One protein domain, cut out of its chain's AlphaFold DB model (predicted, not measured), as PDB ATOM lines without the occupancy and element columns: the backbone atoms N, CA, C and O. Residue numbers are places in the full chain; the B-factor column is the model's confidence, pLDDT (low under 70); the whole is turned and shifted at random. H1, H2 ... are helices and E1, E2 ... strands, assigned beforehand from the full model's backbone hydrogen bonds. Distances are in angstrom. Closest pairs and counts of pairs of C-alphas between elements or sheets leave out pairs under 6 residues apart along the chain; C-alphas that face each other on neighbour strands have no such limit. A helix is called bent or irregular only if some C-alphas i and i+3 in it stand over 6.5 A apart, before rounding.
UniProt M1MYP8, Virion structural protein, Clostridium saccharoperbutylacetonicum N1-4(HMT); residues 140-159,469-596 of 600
ATOM      1  N   ILE A 140     202.210 160.608 155.224       73.56
ATOM      2  CA  ILE A 140     201.883 160.369 156.633       73.56
ATOM      3  C   ILE A 140     201.230 161.636 157.176       73.56
ATOM      4  O   ILE A 140     201.856 162.699 157.213       73.56
ATOM      5  N   ILE A 141     199.965 161.532 157.571       80.94
ATOM      6  CA  ILE A 141     199.255 162.589 158.294       80.94
ATOM      7  C   ILE A 141     199.142 162.168 159.750       80.94
ATOM      8  O   ILE A 141     198.639 161.087 160.032       80.94
ATOM      9  N   SER A 142     199.570 163.027 160.670       84.50
ATOM     10  CA  SER A 142     199.516 162.766 162.106       84.50
ATOM     11  C   SER A 142     198.947 163.950 162.876       84.50
ATOM     12  O   SER A 142     199.050 165.098 162.435       84.50
ATOM     13  N   ASP A 143     198.373 163.654 164.035       86.00
ATOM     14  CA  ASP A 143     198.005 164.633 165.054       86.00
ATOM     15  C   ASP A 143     198.417 164.072 166.419       86.00
ATOM     16  O   ASP A 143     198.172 162.899 166.725       86.00
ATOM     17  N   ASP A 144     199.095 164.902 167.199       83.44
ATOM     18  CA  ASP A 144     199.563 164.621 168.554       83.44
ATOM     19  C   ASP A 144     198.838 165.488 169.595       83.44
ATOM     20  O   ASP A 144     199.225 165.521 170.755       83.44
ATOM     21  N   PHE A 145     197.792 166.217 169.194       86.12
ATOM     22  CA  PHE A 145     197.010 167.099 170.058       86.12
ATOM     23  C   PHE A 145     197.815 168.228 170.725       86.12
ATOM     24  O   PHE A 145     197.355 168.815 171.709       86.12
ATOM     25  N   SER A 146     198.986 168.572 170.180       78.38
ATOM     26  CA  SER A 146     199.778 169.729 170.622       78.38
ATOM     27  C   SER A 146     199.124 171.070 170.265       78.38
ATOM     28  O   SER A 146     199.364 172.085 170.926       78.38
ATOM     29  N   ASP A 147     198.257 171.082 169.247       75.75
ATOM     30  CA  ASP A 147     197.521 172.258 168.788       75.75
ATOM     31  C   ASP A 147     196.022 172.145 169.111       75.75
ATOM     32  O   ASP A 147     195.292 171.298 168.595       75.75
ATOM     33  N   GLY A 148     195.560 173.065 169.962       68.38
ATOM     34  CA  GLY A 148     194.172 173.240 170.387       68.38
ATOM     35  C   GLY A 148     193.219 173.781 169.304       68.38
ATOM     36  O   GLY A 148     192.056 174.060 169.601       68.38
ATOM     37  N   THR A 149     193.689 174.024 168.078       74.88
ATOM     38  CA  THR A 149     192.941 174.782 167.066       74.88
ATOM     39  C   THR A 149     192.436 173.934 165.892       74.88
ATOM     40  O   THR A 149     193.010 172.923 165.499       74.88
ATOM     41  N   GLY A 150     191.313 174.356 165.297       70.44
ATOM     42  CA  GLY A 150     190.810 173.804 164.030       70.44
ATOM     43  C   GLY A 150     190.006 172.498 164.109       70.44
ATOM     44  O   GLY A 150     189.559 172.022 163.067       70.44
ATOM     45  N   TYR A 151     189.773 171.942 165.299       82.69
ATOM     46  CA  TYR A 151     188.915 170.770 165.514       82.69
ATOM     47  C   TYR A 151     187.543 171.139 166.097       82.69
ATOM     48  O   TYR A 151     187.314 172.255 166.569       82.69
ATOM     49  N   LYS A 152     186.619 170.171 166.104       84.00
ATOM     50  CA  LYS A 152     185.352 170.249 166.849       84.00
ATOM     51  C   LYS A 152     185.356 169.197 167.952       84.00
ATOM     52  O   LYS A 152     185.420 168.007 167.667       84.00
ATOM     53  N   ALA A 153     185.269 169.636 169.201       82.50
ATOM     54  CA  ALA A 153     185.190 168.764 170.368       82.50
ATOM     55  C   ALA A 153     183.840 168.960 171.065       82.50
ATOM     56  O   ALA A 153     183.432 170.091 171.330       82.50
ATOM     57  N   GLN A 154     183.150 167.864 171.366       89.12
ATOM     58  CA  GLN A 154     181.938 167.858 172.177       89.12
ATOM     59  C   GLN A 154     182.149 166.903 173.344       89.12
ATOM     60  O   GLN A 154     182.353 165.712 173.126       89.12
ATOM     61  N   ASN A 155     182.089 167.408 174.579       89.06
ATOM     62  CA  ASN A 155     182.295 166.606 175.793       89.06
ATOM     63  C   ASN A 155     183.610 165.793 175.785       89.06
ATOM     64  O   ASN A 155     183.742 164.784 176.469       89.06
ATOM     65  N   SER A 156     184.596 166.226 175.009       87.88
ATOM     66  CA  SER A 156     185.968 165.733 175.016       87.88
ATOM     67  C   SER A 156     186.886 166.903 175.346       87.88
ATOM     68  O   SER A 156     186.520 168.070 175.182       87.88
ATOM     69  N   PHE A 157     188.057 166.591 175.877       86.25
ATOM     70  CA  PHE A 157     189.043 167.566 176.299       86.25
ATOM     71  C   PHE A 157     190.382 167.204 175.671       86.25
ATOM     72  O   PHE A 157     190.836 166.067 175.800       86.25
ATOM     73  N   ILE A 158     190.988 168.172 174.987       84.88
ATOM     74  CA  ILE A 158     192.385 168.089 174.575       84.88
ATOM     75  C   ILE A 158     193.205 168.801 175.637       84.88
ATOM     76  O   ILE A 158     193.060 170.006 175.849       84.88
ATOM     77  N   ASP A 159     194.057 168.034 176.300       78.44
ATOM     78  CA  ASP A 159     195.058 168.560 177.207       78.44
ATOM     79  C   ASP A 159     196.333 168.824 176.403       78.44
ATOM     80  O   ASP A 159     197.222 167.972 176.340       78.44
ATOM     81  N   LYS A 469     180.489 161.066 180.490       95.38
ATOM     82  CA  LYS A 469     180.351 159.666 180.070       95.38
ATOM     83  C   LYS A 469     180.854 159.408 178.647       95.38
ATOM     84  O   LYS A 469     181.425 158.356 178.379       95.38
ATOM     85  N   ILE A 470     180.576 160.340 177.736       96.88
ATOM     86  CA  ILE A 470     180.852 160.222 176.302       96.88
ATOM     87  C   ILE A 470     181.428 161.545 175.820       96.88
ATOM     88  O   ILE A 470     180.926 162.606 176.196       96.88
ATOM     89  N   GLY A 471     182.441 161.463 174.966       96.56
ATOM     90  CA  GLY A 471     183.048 162.596 174.289       96.56
ATOM     91  C   GLY A 471     183.309 162.279 172.825       96.56
ATOM     92  O   GLY A 471     183.556 161.135 172.459       96.56
ATOM     93  N   THR A 472     183.273 163.302 171.985       96.62
ATOM     94  CA  THR A 472     183.556 163.190 170.555       96.62
ATOM     95  C   THR A 472     184.560 164.258 170.160       96.62
ATOM     96  O   THR A 472     184.439 165.416 170.560       96.62
ATOM     97  N   TYR A 473     185.550 163.870 169.375       95.81
ATOM     98  CA  TYR A 473     186.503 164.745 168.710       95.81
ATOM     99  C   TYR A 473     186.359 164.560 167.202       95.81
ATOM    100  O   TYR A 473     186.258 163.430 166.729       95.81
ATOM    101  N   ILE A 474     186.347 165.659 166.455       94.69
ATOM    102  CA  ILE A 474     186.394 165.672 164.995       94.69
ATOM    103  C   ILE A 474     187.581 166.532 164.583       94.69
ATOM    104  O   ILE A 474     187.622 167.720 164.912       94.69
ATOM    105  N   SER A 475     188.523 165.934 163.857       92.31
ATOM    106  CA  SER A 475     189.733 166.606 163.392       92.31
ATOM    107  C   SER A 475     189.423 167.758 162.436       92.31
ATOM    108  O   SER A 475     188.334 167.863 161.862       92.31
ATOM    109  N   LYS A 476     190.436 168.588 162.176       89.31
ATOM    110  CA  LYS A 476     190.437 169.432 160.977       89.31
ATOM    111  C   LYS A 476     190.372 168.574 159.708       89.31
ATOM    112  O   LYS A 476     190.700 167.384 159.726       89.31
ATOM    113  N   THR A 477     189.973 169.187 158.598       89.50
ATOM    114  CA  THR A 477     190.031 168.544 157.282       89.50
ATOM    115  C   THR A 477     191.476 168.379 156.842       89.50
ATOM    116  O   THR A 477     192.234 169.348 156.778       89.50
ATOM    117  N   PHE A 478     191.838 167.146 156.513       88.81
ATOM    118  CA  PHE A 478     193.113 166.813 155.908       88.81
ATOM    119  C   PHE A 478     192.945 166.707 154.397       88.81
ATOM    120  O   PHE A 478     191.982 166.104 153.928       88.81
ATOM    121  N   THR A 479     193.886 167.273 153.642       86.56
ATOM    122  CA  THR A 479     193.841 167.298 152.175       86.56
ATOM    123  C   THR A 479     195.125 166.710 151.605       86.56
ATOM    124  O   THR A 479     196.222 167.159 151.938       86.56
ATOM    125  N   ALA A 480     194.983 165.719 150.735       84.12
ATOM    126  CA  ALA A 480     196.049 165.121 149.952       84.12
ATOM    127  C   ALA A 480     196.157 165.799 148.577       84.12
ATOM    128  O   ALA A 480     195.179 166.301 148.021       84.12
ATOM    129  N   SER A 481     197.362 165.808 148.006       80.00
ATOM    130  CA  SER A 481     197.618 166.353 146.664       80.00
ATOM    131  C   SER A 481     197.069 165.468 145.542       80.00
ATOM    132  O   SER A 481     196.751 165.972 144.466       80.00
ATOM    133  N   ASN A 482     196.944 164.166 145.800       84.56
ATOM    134  CA  ASN A 482     196.384 163.171 144.893       84.56
ATOM    135  C   ASN A 482     195.105 162.570 145.494       84.56
ATOM    136  O   ASN A 482     194.935 162.610 146.716       84.56
ATOM    137  N   PRO A 483     194.218 161.983 144.668       88.75
ATOM    138  CA  PRO A 483     193.074 161.249 145.181       88.75
ATOM    139  C   PRO A 483     193.509 160.111 146.107       88.75
ATOM    140  O   PRO A 483     194.451 159.372 145.813       88.75
ATOM    141  N   ILE A 484     192.807 159.982 147.225       90.50
ATOM    142  CA  ILE A 484     193.057 158.986 148.256       90.50
ATOM    143  C   ILE A 484     192.512 157.652 147.752       90.50
ATOM    144  O   ILE A 484     191.318 157.533 147.483       90.50
ATOM    145  N   LYS A 485     193.391 156.657 147.617       91.56
ATOM    146  CA  LYS A 485     193.017 155.286 147.246       91.56
ATOM    147  C   LYS A 485     193.087 154.339 148.432       91.56
ATOM    148  O   LYS A 485     192.261 153.439 148.528       91.56
ATOM    149  N   GLN A 486     194.026 154.559 149.347       91.75
ATOM    150  CA  GLN A 486     194.207 153.719 150.522       91.75
ATOM    151  C   GLN A 486     194.574 154.553 151.748       91.75
ATOM    152  O   GLN A 486     195.329 155.520 151.650       91.75
ATOM    153  N   LEU A 487     194.054 154.138 152.901       92.38
ATOM    154  CA  LEU A 487     194.384 154.661 154.221       92.38
ATOM    155  C   LEU A 487     194.681 153.508 155.169       92.38
ATOM    156  O   LEU A 487     193.870 152.587 155.273       92.38
ATOM    157  N   ILE A 488     195.800 153.574 155.888       93.00
ATOM    158  CA  ILE A 488     196.094 152.676 157.010       93.00
ATOM    159  C   ILE A 488     196.179 153.510 158.282       93.00
ATOM    160  O   ILE A 488     196.913 154.492 158.323       93.00
ATOM    161  N   PHE A 489     195.427 153.122 159.310       93.88
ATOM    162  CA  PHE A 489     195.330 153.877 160.557       93.88
ATOM    163  C   PHE A 489     196.197 153.263 161.655       93.88
ATOM    164  O   PHE A 489     196.163 152.053 161.901       93.88
ATOM    165  N   ASN A 490     196.938 154.110 162.360       93.56
ATOM    166  CA  ASN A 490     197.631 153.753 163.588       93.56
ATOM    167  C   ASN A 490     197.304 154.787 164.670       93.56
ATOM    168  O   ASN A 490     197.111 155.970 164.387       93.56
ATOM    169  N   SER A 491     197.262 154.343 165.919       93.19
ATOM    170  CA  SER A 491     197.121 155.227 167.072       93.19
ATOM    171  C   SER A 491     197.924 154.703 168.242       93.19
ATOM    172  O   SER A 491     198.212 153.510 168.337       93.19
ATOM    173  N   GLU A 492     198.248 155.615 169.145       89.94
ATOM    174  CA  GLU A 492     198.724 155.290 170.475       89.94
ATOM    175  C   GLU A 492     197.624 155.661 171.467       89.94
ATOM    176  O   GLU A 492     197.286 156.835 171.650       89.94
ATOM    177  N   ASP A 493     197.009 154.645 172.065       89.81
ATOM    178  CA  ASP A 493     195.843 154.802 172.920       89.81
ATOM    179  C   ASP A 493     195.912 153.909 174.165       89.81
ATOM    180  O   ASP A 493     196.649 152.926 174.224       89.81
ATOM    181  N   TYR A 494     195.153 154.294 175.187       87.25
ATOM    182  CA  TYR A 494     195.082 153.605 176.466       87.25
ATOM    183  C   TYR A 494     193.632 153.509 176.936       87.25
ATOM    184  O   TYR A 494     192.898 154.500 176.954       87.25
ATOM    185  N   ILE A 495     193.230 152.306 177.345       89.31
ATOM    186  CA  ILE A 495     191.937 152.034 177.973       89.31
ATOM    187  C   ILE A 495     192.225 151.485 179.373       89.31
ATOM    188  O   ILE A 495     192.963 150.503 179.477       89.31
ATOM    189  N   PRO A 496     191.664 152.080 180.440       87.19
ATOM    190  CA  PRO A 496     191.862 151.575 181.790       87.19
ATOM    191  C   PRO A 496     191.464 150.102 181.933       87.19
ATOM    192  O   PRO A 496     190.387 149.692 181.506       87.19
ATOM    193  N   ASN A 497     192.313 149.301 182.583       84.31
ATOM    194  CA  ASN A 497     192.080 147.859 182.755       84.31
ATOM    195  C   ASN A 497     190.781 147.542 183.510       84.31
ATOM    196  O   ASN A 497     190.173 146.495 183.275       84.31
ATOM    197  N   SER A 498     190.346 148.449 184.389       85.44
ATOM    198  CA  SER A 498     189.078 148.380 185.123       85.44
ATOM    199  C   SER A 498     187.865 148.240 184.188       85.44
ATOM    200  O   SER A 498     186.882 147.595 184.554       85.44
ATOM    201  N   PHE A 499     187.949 148.766 182.958       91.12
ATOM    202  CA  PHE A 499     186.857 148.748 181.984       91.12
ATOM    203  C   PHE A 499     186.555 147.337 181.477       91.12
ATOM    204  O   PHE A 499     185.420 147.076 181.084       91.12
ATOM    205  N   ASN A 500     187.514 146.403 181.548       89.25
ATOM    206  CA  ASN A 500     187.304 145.004 181.155       89.25
ATOM    207  C   ASN A 500     186.143 144.349 181.913       89.25
ATOM    208  O   ASN A 500     185.428 143.529 181.345       89.25
ATOM    209  N   ASN A 501     185.902 144.758 183.161       90.06
ATOM    210  CA  ASN A 501     184.811 144.228 183.985       90.06
ATOM    211  C   ASN A 501     183.415 144.663 183.506       90.06
ATOM    212  O   ASN A 501     182.411 144.124 183.965       90.06
ATOM    213  N   TYR A 502     183.350 145.638 182.597       90.44
ATOM    214  CA  TYR A 502     182.117 146.243 182.094       90.44
ATOM    215  C   TYR A 502     181.874 145.933 180.616       90.44
ATOM    216  O   TYR A 502     180.879 146.386 180.049       90.44
ATOM    217  N   VAL A 503     182.764 145.162 179.986       88.94
ATOM    218  CA  VAL A 503     182.569 144.683 178.620       88.94
ATOM    219  C   VAL A 503     181.520 143.562 178.654       88.94
ATOM    220  O   VAL A 503     181.718 142.564 179.349       88.94
ATOM    221  N   PRO A 504     180.389 143.688 177.932       84.19
ATOM    222  CA  PRO A 504     179.412 142.606 177.824       84.19
ATOM    223  C   PRO A 504     180.048 141.344 177.228       84.19
ATOM    224  O   PRO A 504     181.012 141.438 176.478       84.19
ATOM    225  N   ALA A 505     179.457 140.166 177.450       82.12
ATOM    226  CA  ALA A 505     179.981 138.895 176.918       82.12
ATOM    227  C   ALA A 505     180.182 138.874 175.384       82.12
ATOM    228  O   ALA A 505     180.949 138.066 174.871       82.12
ATOM    229  N   THR A 506     179.487 139.749 174.654       79.69
ATOM    230  CA  THR A 506     179.587 139.914 173.196       79.69
ATOM    231  C   THR A 506     180.250 141.230 172.773       79.69
ATOM    232  O   THR A 506     180.265 141.537 171.586       79.69
ATOM    233  N   GLY A 507     180.706 142.051 173.723       81.38
ATOM    234  CA  GLY A 507     181.306 143.360 173.462       81.38
ATOM    235  C   GLY A 507     182.821 143.290 173.300       81.38
ATOM    236  O   GLY A 507     183.446 142.273 173.597       81.38
ATOM    237  N   ASN A 508     183.420 144.393 172.852       86.69
ATOM    238  CA  ASN A 508     184.865 144.521 172.726       86.69
ATOM    239  C   ASN A 508     185.369 145.662 173.621       86.69
ATOM    240  O   ASN A 508     184.809 146.755 173.612       86.69
ATOM    241  N   ILE A 509     186.457 145.440 174.368       89.31
ATOM    242  CA  ILE A 509     187.113 146.498 175.160       89.31
ATOM    243  C   ILE A 509     187.480 147.710 174.292       89.31
ATOM    244  O   ILE A 509     187.441 148.851 174.741       89.31
ATOM    245  N   ASN A 510     187.762 147.478 173.010       90.12
ATOM    246  CA  ASN A 510     188.092 148.520 172.052       90.12
ATOM    247  C   ASN A 510     186.901 149.421 171.695       90.12
ATOM    248  O   ASN A 510     187.112 150.457 171.077       90.12
ATOM    249  N   ASP A 511     185.673 149.096 172.104       91.62
ATOM    250  CA  ASP A 511     184.500 149.932 171.836       91.62
ATOM    251  C   ASP A 511     184.457 151.199 172.701       91.62
ATOM    252  O   ASP A 511     183.703 152.122 172.386       91.62
ATOM    253  N   PHE A 512     185.293 151.293 173.746       95.12
ATOM    254  CA  PHE A 512     185.442 152.518 174.539       95.12
ATOM    255  C   PHE A 512     186.231 153.622 173.817       95.12
ATOM    256  O   PHE A 512     186.084 154.792 174.174       95.12
ATOM    257  N   ILE A 513     187.024 153.274 172.792       96.69
ATOM    258  CA  ILE A 513     187.705 154.231 171.908       96.69
ATOM    259  C   ILE A 513     187.365 153.909 170.465       96.69
ATOM    260  O   ILE A 513     187.751 152.882 169.906       96.69
ATOM    261  N   GLN A 514     186.665 154.830 169.826       96.56
ATOM    262  CA  GLN A 514     186.100 154.601 168.524       96.56
ATOM    263  C   GLN A 514     186.640 155.565 167.467       96.56
ATOM    264  O   GLN A 514     186.300 156.736 167.474       96.56
ATOM    265  N   TYR A 515     187.395 155.044 166.497       97.38
ATOM    266  CA  TYR A 515     187.842 155.779 165.317       97.38
ATOM    267  C   TYR A 515     186.902 155.586 164.122       97.38
ATOM    268  O   TYR A 515     186.439 154.475 163.834       97.38
ATOM    269  N   SER A 516     186.620 156.682 163.424       97.38
ATOM    270  CA  SER A 516     185.895 156.688 162.155       97.38
ATOM    271  C   SER A 516     186.480 157.723 161.198       97.38
ATOM    272  O   SER A 516     186.952 158.773 161.632       97.38
ATOM    273  N   ILE A 517     186.408 157.455 159.898       96.75
ATOM    274  CA  ILE A 517     186.861 158.358 158.834       96.75
ATOM    275  C   ILE A 517     185.672 158.737 157.957       96.75
ATOM    276  O   ILE A 517     184.828 157.895 157.659       96.75
ATOM    277  N   SER A 518     185.613 159.999 157.543       96.44
ATOM    278  CA  SER A 518     184.643 160.490 156.565       96.44
ATOM    279  C   SER A 518     185.358 161.204 155.422       96.44
ATOM    280  O   SER A 518     186.252 162.020 155.653       96.44
ATOM    281  N   PHE A 519     184.935 160.911 154.193       94.81
ATOM    282  CA  PHE A 519     185.452 161.510 152.955       94.81
ATOM    283  C   PHE A 519     184.536 162.600 152.382       94.81
ATOM    284  O   PHE A 519     184.893 163.274 151.419       94.81
ATOM    285  N   ASP A 520     183.352 162.783 152.965       91.75
ATOM    286  CA  ASP A 520     182.302 163.701 152.517       91.75
ATOM    287  C   ASP A 520     181.986 164.775 153.574       91.75
ATOM    288  O   ASP A 520     180.886 165.321 153.634       91.75
ATOM    289  N   ASN A 521     182.985 165.106 154.400       87.50
ATOM    290  CA  ASN A 521     182.900 166.120 155.454       87.50
ATOM    291  C   ASN A 521     181.835 165.816 156.532       87.50
ATOM    292  O   ASN A 521     181.205 166.719 157.087       87.50
ATOM    293  N   GLY A 522     181.672 164.535 156.858       90.25
ATOM    294  CA  GLY A 522     180.879 164.038 157.979       90.25
ATOM    295  C   GLY A 522     179.472 163.570 157.619       90.25
ATOM    296  O   GLY A 522     178.678 163.379 158.542       90.25
ATOM    297  N   GLY A 523     179.159 163.408 156.330       90.69
ATOM    298  CA  GLY A 523     177.891 162.835 155.874       90.69
ATOM    299  C   GLY A 523     177.831 161.330 156.133       90.69
ATOM    300  O   GLY A 523     176.888 160.853 156.765       90.69
ATOM    301  N   GLU A 524     178.880 160.606 155.746       94.31
ATOM    302  CA  GLU A 524     179.062 159.180 156.001       94.31
ATOM    303  C   GLU A 524     180.354 158.918 156.791       94.31
ATOM    304  O   GLU A 524     181.406 159.505 156.526       94.31
ATOM    305  N   TRP A 525     180.264 158.037 157.792       96.38
ATOM    306  CA  TRP A 525     181.370 157.676 158.677       96.38
ATOM    307  C   TRP A 525     181.685 156.190 158.562       96.38
ATOM    308  O   TRP A 525     180.833 155.341 158.824       96.38
ATOM    309  N   HIS A 526     182.939 155.880 158.258       96.06
ATOM    310  CA  HIS A 526     183.429 154.515 158.140       96.06
ATOM    311  C   HIS A 526     184.296 154.162 159.341       96.06
ATOM    312  O   HIS A 526     185.288 154.834 159.629       96.06
ATOM    313  N   ARG A 527     183.925 153.086 160.035       94.75
ATOM    314  CA  ARG A 527     184.683 152.528 161.155       94.75
ATOM    315  C   ARG A 527     186.079 152.097 160.694       94.75
ATOM    316  O   ARG A 527     186.203 151.412 159.680       94.75
ATOM    317  N   ILE A 528     187.102 152.436 161.475       95.19
ATOM    318  CA  ILE A 528     188.471 151.952 161.275       95.19
ATOM    319  C   ILE A 528     189.100 151.594 162.624       95.19
ATOM    320  O   ILE A 528     188.786 152.211 163.639       95.19
ATOM    321  N   TYR A 529     189.967 150.586 162.643       94.69
ATOM    322  CA  TYR A 529     190.728 150.192 163.828       94.69
ATOM    323  C   TYR A 529     192.203 150.558 163.656       94.69
ATOM    324  O   TYR A 529     192.719 150.510 162.544       94.69
ATOM    325  N   PRO A 530     192.927 150.923 164.719       93.88
ATOM    326  CA  PRO A 530     194.369 151.090 164.616       93.88
ATOM    327  C   PRO A 530     195.059 149.736 164.453       93.88
ATOM    328  O   PRO A 530     194.536 148.701 164.871       93.88
ATOM    329  N   ARG A 531     196.246 149.732 163.842       91.75
ATOM    330  CA  ARG A 531     196.988 148.507 163.502       91.75
ATOM    331  C   ARG A 531     197.225 147.570 164.695       91.75
ATOM    332  O   ARG A 531     197.106 146.359 164.529       91.75
ATOM    333  N   HIS A 532     197.469 148.087 165.904       89.06
ATOM    334  CA  HIS A 532     197.605 147.256 167.117       89.06
ATOM    335  C   HIS A 532     196.295 146.581 167.558       89.06
ATOM    336  O   HIS A 532     196.328 145.655 168.363       89.06
ATOM    337  N   LYS A 533     195.149 147.003 167.008       90.38
ATOM    338  CA  LYS A 533     193.802 146.454 167.241       90.38
ATOM    339  C   LYS A 533     193.193 145.817 165.985       90.38
ATOM    340  O   LYS A 533     191.983 145.603 165.942       90.38
ATOM    341  N   ALA A 534     194.003 145.463 164.984       87.62
ATOM    342  CA  ALA A 534     193.533 144.872 163.723       87.62
ATOM    343  C   ALA A 534     192.766 143.541 163.895       87.62
ATOM    344  O   ALA A 534     192.000 143.141 163.025       87.62
ATOM    345  N   SER A 535     192.914 142.860 165.037       86.69
ATOM    346  CA  SER A 535     192.104 141.683 165.387       86.69
ATOM    347  C   SER A 535     190.624 142.002 165.635       86.69
ATOM    348  O   SER A 535     189.790 141.104 165.579       86.69
ATOM    349  N   SER A 536     190.292 143.265 165.922       87.69
ATOM    350  CA  SER A 536     188.924 143.728 166.197       87.69
ATOM    351  C   SER A 536     188.193 144.232 164.951       87.69
ATOM    352  O   SER A 536     186.980 144.428 164.993       87.69
ATOM    353  N   GLY A 537     188.909 144.440 163.846       89.38
ATOM    354  CA  GLY A 537     188.348 144.871 162.572       89.38
ATOM    355  C   GLY A 537     189.391 145.524 161.670       89.38
ATOM    356  O   GLY A 537     190.572 145.607 162.006       89.38
ATOM    357  N   SER A 538     188.941 146.006 160.514       92.50
ATOM    358  CA  SER A 538     189.810 146.546 159.469       92.50
ATOM    359  C   SER A 538     190.606 147.765 159.941       92.50
ATOM    360  O   SER A 538     190.028 148.769 160.362       92.50
ATOM    361  N   CYS A 539     191.932 147.713 159.789       93.44
ATOM    362  CA  CYS A 539     192.812 148.875 159.958       93.44
ATOM    363  C   CYS A 539     193.111 149.626 158.658       93.44
ATOM    364  O   CYS A 539     193.866 150.599 158.652       93.44
ATOM    365  N   THR A 540     192.522 149.157 157.559       94.56
ATOM    366  CA  THR A 540     192.730 149.684 156.216       94.56
ATOM    367  C   THR A 540     191.390 150.028 155.587       94.56
ATOM    368  O   THR A 540     190.459 149.217 155.619       94.56
ATOM    369  N   ILE A 541     191.312 151.220 154.994       95.19
ATOM    370  CA  ILE A 541     190.225 151.620 154.100       95.19
ATOM    371  C   ILE A 541     190.781 151.748 152.683       95.19
ATOM    372  O   ILE A 541     191.770 152.452 152.475       95.19
ATOM    373  N   ILE A 542     190.129 151.104 151.714       94.94
ATOM    374  CA  ILE A 542     190.385 151.293 150.283       94.94
ATOM    375  C   ILE A 542     189.189 152.018 149.670       94.94
ATOM    376  O   ILE A 542     188.048 151.575 149.802       94.94
ATOM    377  N   VAL A 543     189.454 153.129 148.985       93.62
ATOM    378  CA  VAL A 543     188.434 153.955 148.335       93.62
ATOM    379  C   VAL A 543     188.461 153.715 146.831       93.62
ATOM    380  O   VAL A 543     189.519 153.814 146.207       93.62
ATOM    381  N   ASN A 544     187.299 153.439 146.235       92.56
ATOM    382  CA  ASN A 544     187.150 153.155 144.804       92.56
ATOM    383  C   ASN A 544     188.142 152.078 144.335       92.56
ATOM    384  O   ASN A 544     188.973 152.345 143.460       92.56
ATOM    385  N   SER A 545     188.096 150.901 144.972       91.06
ATOM    386  CA  SER A 545     188.995 149.783 144.658       91.06
ATOM    387  C   SER A 545     188.780 149.281 143.236       91.06
ATOM    388  O   SER A 545     187.641 149.155 142.778       91.06
ATOM    389  N   ASP A 546     189.880 148.921 142.579       88.25
ATOM    390  CA  ASP A 546     189.850 148.309 141.249       88.25
ATOM    391  C   ASP A 546     189.474 146.809 141.328       88.25
ATOM    392  O   ASP A 546     189.170 146.168 140.317       88.25
ATOM    393  N   SER A 547     189.450 146.242 142.541       87.88
ATOM    394  CA  SER A 547     189.052 144.862 142.804       87.88
ATOM    395  C   SER A 547     187.536 144.682 142.687       87.88
ATOM    396  O   SER A 547     186.743 145.358 143.356       87.88
ATOM    397  N   ALA A 548     187.120 143.695 141.886       87.50
ATOM    398  CA  ALA A 548     185.724 143.271 141.805       87.50
ATOM    399  C   ALA A 548     185.191 142.885 143.196       87.50
ATOM    400  O   ALA A 548     185.901 142.250 143.973       87.50
ATOM    401  N   VAL A 549     183.925 143.212 143.487       87.88
ATOM    402  CA  VAL A 549     183.312 143.046 144.822       87.88
ATOM    403  C   VAL A 549     183.489 141.635 145.397       87.88
ATOM    404  O   VAL A 549     183.759 141.488 146.583       87.88
ATOM    405  N   LEU A 550     183.407 140.601 144.555       89.56
ATOM    406  CA  LEU A 550     183.566 139.195 144.956       89.56
ATOM    407  C   LEU A 550     184.994 138.821 145.397       89.56
ATOM    408  O   LEU A 550     185.167 137.818 146.080       89.56
ATOM    409  N   ASN A 551     185.998 139.612 145.012       88.44
ATOM    410  CA  ASN A 551     187.417 139.371 145.298       88.44
ATOM    411  C   ASN A 551     187.953 140.266 146.427       88.44
ATOM    412  O   ASN A 551     189.149 140.245 146.717       88.44
ATOM    413  N   ARG A 552     187.093 141.088 147.035       90.50
ATOM    414  CA  ARG A 552     187.475 142.026 148.092       90.50
ATOM    415  C   ARG A 552     187.808 141.285 149.386       90.50
ATOM    416  O   ARG A 552     187.114 140.346 149.773       90.50
ATOM    417  N   ASN A 553     188.870 141.721 150.062       88.12
ATOM    418  CA  ASN A 553     189.308 141.122 151.319       88.12
ATOM    419  C   ASN A 553     188.339 141.502 152.458       88.12
ATOM    420  O   ASN A 553     188.201 142.686 152.750       88.12
ATOM    421  N   PRO A 554     187.706 140.545 153.156       86.12
ATOM    422  CA  PRO A 554     186.757 140.860 154.228       86.12
ATOM    423  C   PRO A 554     187.383 141.599 155.425       86.12
ATOM    424  O   PRO A 554     186.652 142.201 156.206       86.12
ATOM    425  N   ASN A 555     188.713 141.585 155.566       87.25
ATOM    426  CA  ASN A 555     189.446 142.296 156.620       87.25
ATOM    427  C   ASN A 555     189.839 143.734 156.228       87.25
ATOM    428  O   ASN A 555     190.597 144.386 156.948       87.25
ATOM    429  N   ILE A 556     189.380 144.213 155.070       91.44
ATOM    430  CA  ILE A 556     189.595 145.577 154.587       91.44
ATOM    431  C   ILE A 556     188.235 146.242 154.414       91.44
ATOM    432  O   ILE A 556     187.287 145.650 153.900       91.44
ATOM    433  N   THR A 557     188.134 147.501 154.829       94.62
ATOM    434  CA  THR A 557     186.936 148.300 154.587       94.62
ATOM    435  C   THR A 557     187.022 148.906 153.190       94.62
ATOM    436  O   THR A 557     187.946 149.656 152.889       94.62
ATOM    437  N   TYR A 558     186.054 148.601 152.328       94.75
ATOM    438  CA  TYR A 558     185.964 149.182 150.988       94.75
ATOM    439  C   TYR A 558     184.887 150.258 150.956       94.75
ATOM    440  O   TYR A 558     183.764 150.019 151.398       94.75
ATOM    441  N   VAL A 559     185.229 151.426 150.417       94.44
ATOM    442  CA  VAL A 559     184.319 152.567 150.281       94.44
ATOM    443  C   VAL A 559     184.212 152.928 148.805       94.44
ATOM    444  O   VAL A 559     185.190 153.348 148.189       94.44
ATOM    445  N   ASP A 560     183.027 152.750 148.229       92.94
ATOM    446  CA  ASP A 560     182.752 153.095 146.835       92.94
ATOM    447  C   ASP A 560     182.060 154.460 146.772       92.94
ATOM    448  O   ASP A 560     180.948 154.640 147.265       92.94
ATOM    449  N   MET A 561     182.726 155.431 146.155       91.19
ATOM    450  CA  MET A 561     182.280 156.813 146.028       91.19
ATOM    451  C   MET A 561     182.155 157.209 144.557       91.19
ATOM    452  O   MET A 561     182.926 156.783 143.699       91.19
ATOM    453  N   LEU A 562     181.210 158.102 144.252       88.69
ATOM    454  CA  LEU A 562     181.029 158.627 142.890       88.69
ATOM    455  C   LEU A 562     182.227 159.455 142.406       88.69
ATOM    456  O   LEU A 562     182.498 159.527 141.208       88.69
ATOM    457  N   THR A 563     182.936 160.098 143.331       87.81
ATOM    458  CA  THR A 563     184.144 160.882 143.069       87.81
ATOM    459  C   THR A 563     185.313 160.294 143.848       87.81
ATOM    460  O   THR A 563     185.126 159.622 144.858       87.81
ATOM    461  N   SER A 564     186.540 160.510 143.371       89.25
ATOM    462  CA  SER A 564     187.729 160.106 144.129       89.25
ATOM    463  C   SER A 564     188.083 161.217 145.121       89.25
ATOM    464  O   SER A 564     188.457 162.305 144.670       89.25
ATOM    465  N   PRO A 565     187.929 160.997 146.438       91.81
ATOM    466  CA  PRO A 565     188.138 162.046 147.423       91.81
ATOM    467  C   PRO A 565     189.621 162.405 147.511       91.81
ATOM    468  O   PRO A 565     190.491 161.542 147.439       91.81
ATOM    469  N   SER A 566     189.918 163.688 147.689       89.75
ATOM    470  CA  SER A 566     191.265 164.183 148.008       89.75
ATOM    471  C   SER A 566     191.362 164.709 149.438       89.75
ATOM    472  O   SER A 566     192.407 165.215 149.837       89.75
ATOM    473  N   SER A 567     190.292 164.602 150.223       90.81
ATOM    474  CA  SER A 567     190.261 165.038 151.611       90.81
ATOM    475  C   SER A 567     189.455 164.088 152.484       90.81
ATOM    476  O   SER A 567     188.647 163.297 151.997       90.81
ATOM    477  N   PHE A 568     189.706 164.161 153.787       93.19
ATOM    478  CA  PHE A 568     188.983 163.400 154.795       93.19
ATOM    479  C   PHE A 568     189.029 164.114 156.151       93.19
ATOM    480  O   PHE A 568     189.840 165.016 156.383       93.19
ATOM    481  N   ILE A 569     188.145 163.698 157.051       94.25
ATOM    482  CA  ILE A 569     188.144 164.061 158.470       94.25
ATOM    483  C   ILE A 569     188.086 162.792 159.318       94.25
ATOM    484  O   ILE A 569     187.581 161.756 158.880       94.25
ATOM    485  N   ILE A 570     188.589 162.886 160.543       95.38
ATOM    486  CA  ILE A 570     188.611 161.789 161.507       95.38
ATOM    487  C   ILE A 570     187.678 162.144 162.652       95.38
ATOM    488  O   ILE A 570     187.689 163.273 163.138       95.38
ATOM    489  N   LYS A 571     186.898 161.166 163.101       96.81
ATOM    490  CA  LYS A 571     186.112 161.233 164.326       96.81
ATOM    491  C   LYS A 571     186.655 160.223 165.328       96.81
ATOM    492  O   LYS A 571     186.832 159.054 164.987       96.81
ATOM    493  N   ILE A 572     186.889 160.683 166.551       97.44
ATOM    494  CA  ILE A 572     187.266 159.862 167.698       97.44
ATOM    495  C   ILE A 572     186.159 159.994 168.739       97.44
ATOM    496  O   ILE A 572     185.898 161.089 169.237       97.44
ATOM    497  N   GLU A 573     185.492 158.895 169.061       97.69
ATOM    498  CA  GLU A 573     184.480 158.830 170.111       97.69
ATOM    499  C   GLU A 573     185.056 158.083 171.312       97.69
ATOM    500  O   GLU A 573     185.560 156.969 171.198       97.69
ATOM    501  N   LEU A 574     185.004 158.728 172.468       97.69
ATOM    502  CA  LEU A 574     185.474 158.206 173.739       97.69
ATOM    503  C   LEU A 574     184.268 157.910 174.618       97.69
ATOM    504  O   LEU A 574     183.310 158.686 174.647       97.69
ATOM    505  N   SER A 575     184.324 156.821 175.377       96.56
ATOM    506  CA  SER A 575     183.316 156.528 176.391       96.56
ATOM    507  C   SER A 575     183.901 155.816 177.605       96.56
ATOM    508  O   SER A 575     184.982 155.233 177.547       96.56
ATOM    509  N   ARG A 576     183.174 155.877 178.719       94.69
ATOM    510  CA  ARG A 576     183.460 155.128 179.949       94.69
ATOM    511  C   ARG A 576     182.209 154.382 180.434       94.69
ATOM    512  O   ARG A 576     181.094 154.810 180.106       94.69
ATOM    513  N   PRO A 577     182.354 153.309 181.234       94.25
ATOM    514  CA  PRO A 577     181.231 152.686 181.931       94.25
ATOM    515  C   PRO A 577     180.460 153.691 182.796       94.25
ATOM    516  O   PRO A 577     181.041 154.646 183.308       94.25
ATOM    517  N   GLU A 578     179.153 153.474 182.976       90.62
ATOM    518  CA  GLU A 578     178.299 154.369 183.780       90.62
ATOM    519  C   GLU A 578     178.827 154.504 185.216       90.62
ATOM    520  O   GLU A 578     178.986 155.623 185.709       90.62
ATOM    521  N   ASP A 579     179.178 153.367 185.824       89.69
ATOM    522  CA  ASP A 579     179.560 153.260 187.235       89.69
ATOM    523  C   ASP A 579     180.973 153.782 187.536       89.69
ATOM    524  O   ASP A 579     181.273 154.111 188.683       89.69
ATOM    525  N   ILE A 580     181.841 153.893 186.525       90.31
ATOM    526  CA  ILE A 580     183.191 154.444 186.684       90.31
ATOM    527  C   ILE A 580     183.157 155.908 186.276       90.31
ATOM    528  O   ILE A 580     183.166 156.216 185.089       90.31
ATOM    529  N   ILE A 581     183.109 156.823 187.244       92.75
ATOM    530  CA  ILE A 581     182.990 158.270 186.986       92.75
ATOM    531  C   ILE A 581     184.329 159.003 186.899       92.75
ATOM    532  O   ILE A 581     184.372 160.171 186.509       92.75
ATOM    533  N   ASP A 582     185.401 158.337 187.293       91.19
ATOM    534  CA  ASP A 582     186.710 158.900 187.598       91.19
ATOM    535  C   ASP A 582     187.838 158.185 186.845       91.19
ATOM    536  O   ASP A 582     189.000 158.259 187.218       91.19
ATOM    537  N   GLU A 583     187.538 157.561 185.714       90.75
ATOM    538  CA  GLU A 583     188.553 157.098 184.770       90.75
ATOM    539  C   GLU A 583     188.126 157.472 183.346       90.75
ATOM    540  O   GLU A 583     186.940 157.657 183.058       90.75
ATOM    541  N   THR A 584     189.101 157.622 182.451       91.81
ATOM    542  CA  THR A 584     188.876 157.981 181.047       91.81
ATOM    543  C   THR A 584     189.790 157.151 180.151       91.81
ATOM    544  O   THR A 584     190.948 156.936 180.514       91.81
ATOM    545  N   PRO A 585     189.319 156.716 178.970       92.31
ATOM    546  CA  PRO A 585     190.233 156.334 177.906       92.31
ATOM    547  C   PRO A 585     191.039 157.554 177.440       92.31
ATOM    548  O   PRO A 585     190.574 158.695 177.564       92.31
ATOM    549  N   ILE A 586     192.231 157.308 176.899       90.06
ATOM    550  CA  ILE A 586     193.150 158.342 176.409       90.06
ATOM    551  C   ILE A 586     193.627 157.989 175.004       90.06
ATOM    552  O   ILE A 586     193.950 156.836 174.725       90.06
ATOM    553  N   VAL A 587     193.709 158.994 174.134       92.19
ATOM    554  CA  VAL A 587     194.419 158.907 172.853       92.19
ATOM    555  C   VAL A 587     195.561 159.913 172.883       92.19
ATOM    556  O   VAL A 587     195.320 161.104 173.053       92.19
ATOM    557  N   TYR A 588     196.792 159.433 172.741       85.69
ATOM    558  CA  TYR A 588     197.996 160.266 172.782       85.69
ATOM    559  C   TYR A 588     198.355 160.808 171.405       85.69
ATOM    560  O   TYR A 588     198.737 161.957 171.256       85.69
ATOM    561  N   ASN A 589     198.218 159.982 170.374       90.06
ATOM    562  CA  ASN A 589     198.409 160.409 168.998       90.06
ATOM    563  C   ASN A 589     197.690 159.461 168.041       90.06
ATOM    564  O   ASN A 589     197.263 158.356 168.404       90.06
ATOM    565  N   TYR A 590     197.576 159.902 166.795       92.25
ATOM    566  CA  TYR A 590     197.261 159.027 165.680       92.25
ATOM    567  C   TYR A 590     198.060 159.412 164.439       92.25
ATOM    568  O   TYR A 590     198.475 160.560 164.265       92.25
ATOM    569  N   ASN A 591     198.241 158.447 163.543       92.06
ATOM    570  CA  ASN A 591     198.794 158.675 162.219       92.06
ATOM    571  C   ASN A 591     198.057 157.852 161.153       92.06
ATOM    572  O   ASN A 591     197.478 156.798 161.430       92.06
ATOM    573  N   LEU A 592     198.051 158.377 159.931       89.94
ATOM    574  CA  LEU A 592     197.487 157.735 158.756       89.94
ATOM    575  C   LEU A 592     198.521 157.683 157.652       89.94
ATOM    576  O   LEU A 592     198.992 158.728 157.201       89.94
ATOM    577  N   ASP A 593     198.780 156.470 157.182       89.75
ATOM    578  CA  ASP A 593     199.536 156.224 155.963       89.75
ATOM    579  C   ASP A 593     198.556 156.312 154.786       89.75
ATOM    580  O   ASP A 593     197.658 155.474 154.644       89.75
ATOM    581  N   ILE A 594     198.689 157.355 153.968       86.75
ATOM    582  CA  ILE A 594     197.793 157.638 152.842       86.75
ATOM    583  C   ILE A 594     198.496 157.309 151.539       86.75
ATOM    584  O   ILE A 594     199.485 157.964 151.225       86.75
ATOM    585  N   SER A 595     197.942 156.397 150.740       82.31
ATOM    586  CA  SER A 595     198.486 156.084 149.418       82.31
ATOM    587  C   SER A 595     197.549 156.467 148.274       82.31
ATOM    588  O   SER A 595     196.327 156.285 148.332       82.31
ATOM    589  N   GLY A 596     198.147 156.979 147.194       76.94
ATOM    590  CA  GLY A 596     197.478 157.202 145.906       76.94
ATOM    591  C   GLY A 596     197.344 155.937 145.049       76.94
ATOM    592  O   GLY A 596     196.838 156.008 143.929       76.94
TER     593      GLY A 596
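AT A GLANCE: This is residues 140 to 159 and 469 to 596 of the 600 residues of the protein "Virion structural protein" of Clostridium saccharoperbutylacetonicum N1-4(HMT) (UniProt M1MYP8). Two five-stranded sheets stand face to face as a sandwich, E1 E11 E5 E8 E9 on one side and E2 E4 E10 E6 E7 on the other, but their best planes are 41 degrees apart and their strands cross at 25 degrees. The long strands E5, E10 and E11 run along the sandwich; the short helices H1 and H2 lie in the link from E5 to E6, H3 lies between E7 and E8, and residues 544 to 556 make a long loop between E8 and E9. The 148 printed residues hold three named helices and eleven named strands, in the order E1 E2 E3 E4 E5 H1 H2 E6 E7 H3 E8 E9 E10 E11. The first sheet is mixed, the second antiparallel throughout, and the class is mixed, helices and strands. The whole is compact, with a radius of gyration of the C-alphas of 15.9 A and spans of 47 by 38 by 24 A.

HOW THE PARTS SIT: E1, residues 140 to 143, is an edge strand of the first, twisted sheet. It is antiparallel to E11, residues 586 to 595, with N 141 and O 592 3.0 A apart. E11 is antiparallel to E5, residues 486 to 494, with N 490 and O 591 2.9 A apart. E5 is antiparallel to E8, residues 540 to 543, with N 487 and O 541 2.9 A apart. E8 is parallel to the edge strand E9, residues 557 to 559, with N 542 and O 557 2.9 A apart. The second sheet, twisted with C-alphas up to 4.1 A off its best plane, begins at the edge strand E2, residues 152 to 154. E2 is antiparallel to E4, residues 470 to 474, with N 152 and O 474 2.9 A apart. E4 is antiparallel to E10, residues 567 to 575, with N 473 and O 572 2.8 A apart. E10 is antiparallel to E6, residues 513 to 518, with N 516 and O 571 2.8 A apart. E6 and the edge strand E7, residues 526 to 528, form a hairpin, with N 517 and O 526 2.9 A apart. Between the sheets, the closest C-alphas of E7 and E8 are those of Ile 528 and Thr 540, 7.0 A apart. E3, residues 156 to 159, pairs with no named strand; its Ser 156 has its C-alpha 4.3 A from that of Gly 471 in E4. H3, residues 531 to 536, is on the first sheet at a height of 5.6 A, over none of its strands; it is irregular, with C-alphas 532 and 535 8.0 A apart. H2, residues 509 to 512, only grazes the second sheet with residues 511 to 512. H1, residues 497 to 502, is on neither sheet and is close to but not clearly touching H2, the closest C-alphas being those of Asn 500 and Ile 509, 6.2 A apart. H1 has 0 of 2 O i to N i+4 pairs within hydrogen-bond range and 3 of 3 O i to N i+3 pairs, H3 has 0 of 2 and 2 of 3, and H2 is too short for an i+4 pair.

IN THESE COORDINATES: E1 begins at C-alpha 140 (201.883, 160.369, 156.633). From first to last C-alpha, E4 measures 13.7 A, E5 26.0 A, E6 16.9 A, E10 27.1 A and E11 27.6 A. E5 begins at C-alpha 486 (194.207, 153.719, 150.522), and E11 ends at C-alpha 595 (198.486, 156.084, 149.418).

THE WHOLE: The two C-alphas farthest apart are those of Ala 548 and Asp 582, 48.4 A. Residues 160 to 468 are not printed, and C-alphas 159 and 469 are 17.4 A apart across that cut. Of the links that are printed whole, E4 to E5 and E8 to E9 are long. The mean pLDDT of the printed part is 89.7, and residue 148 is under 70.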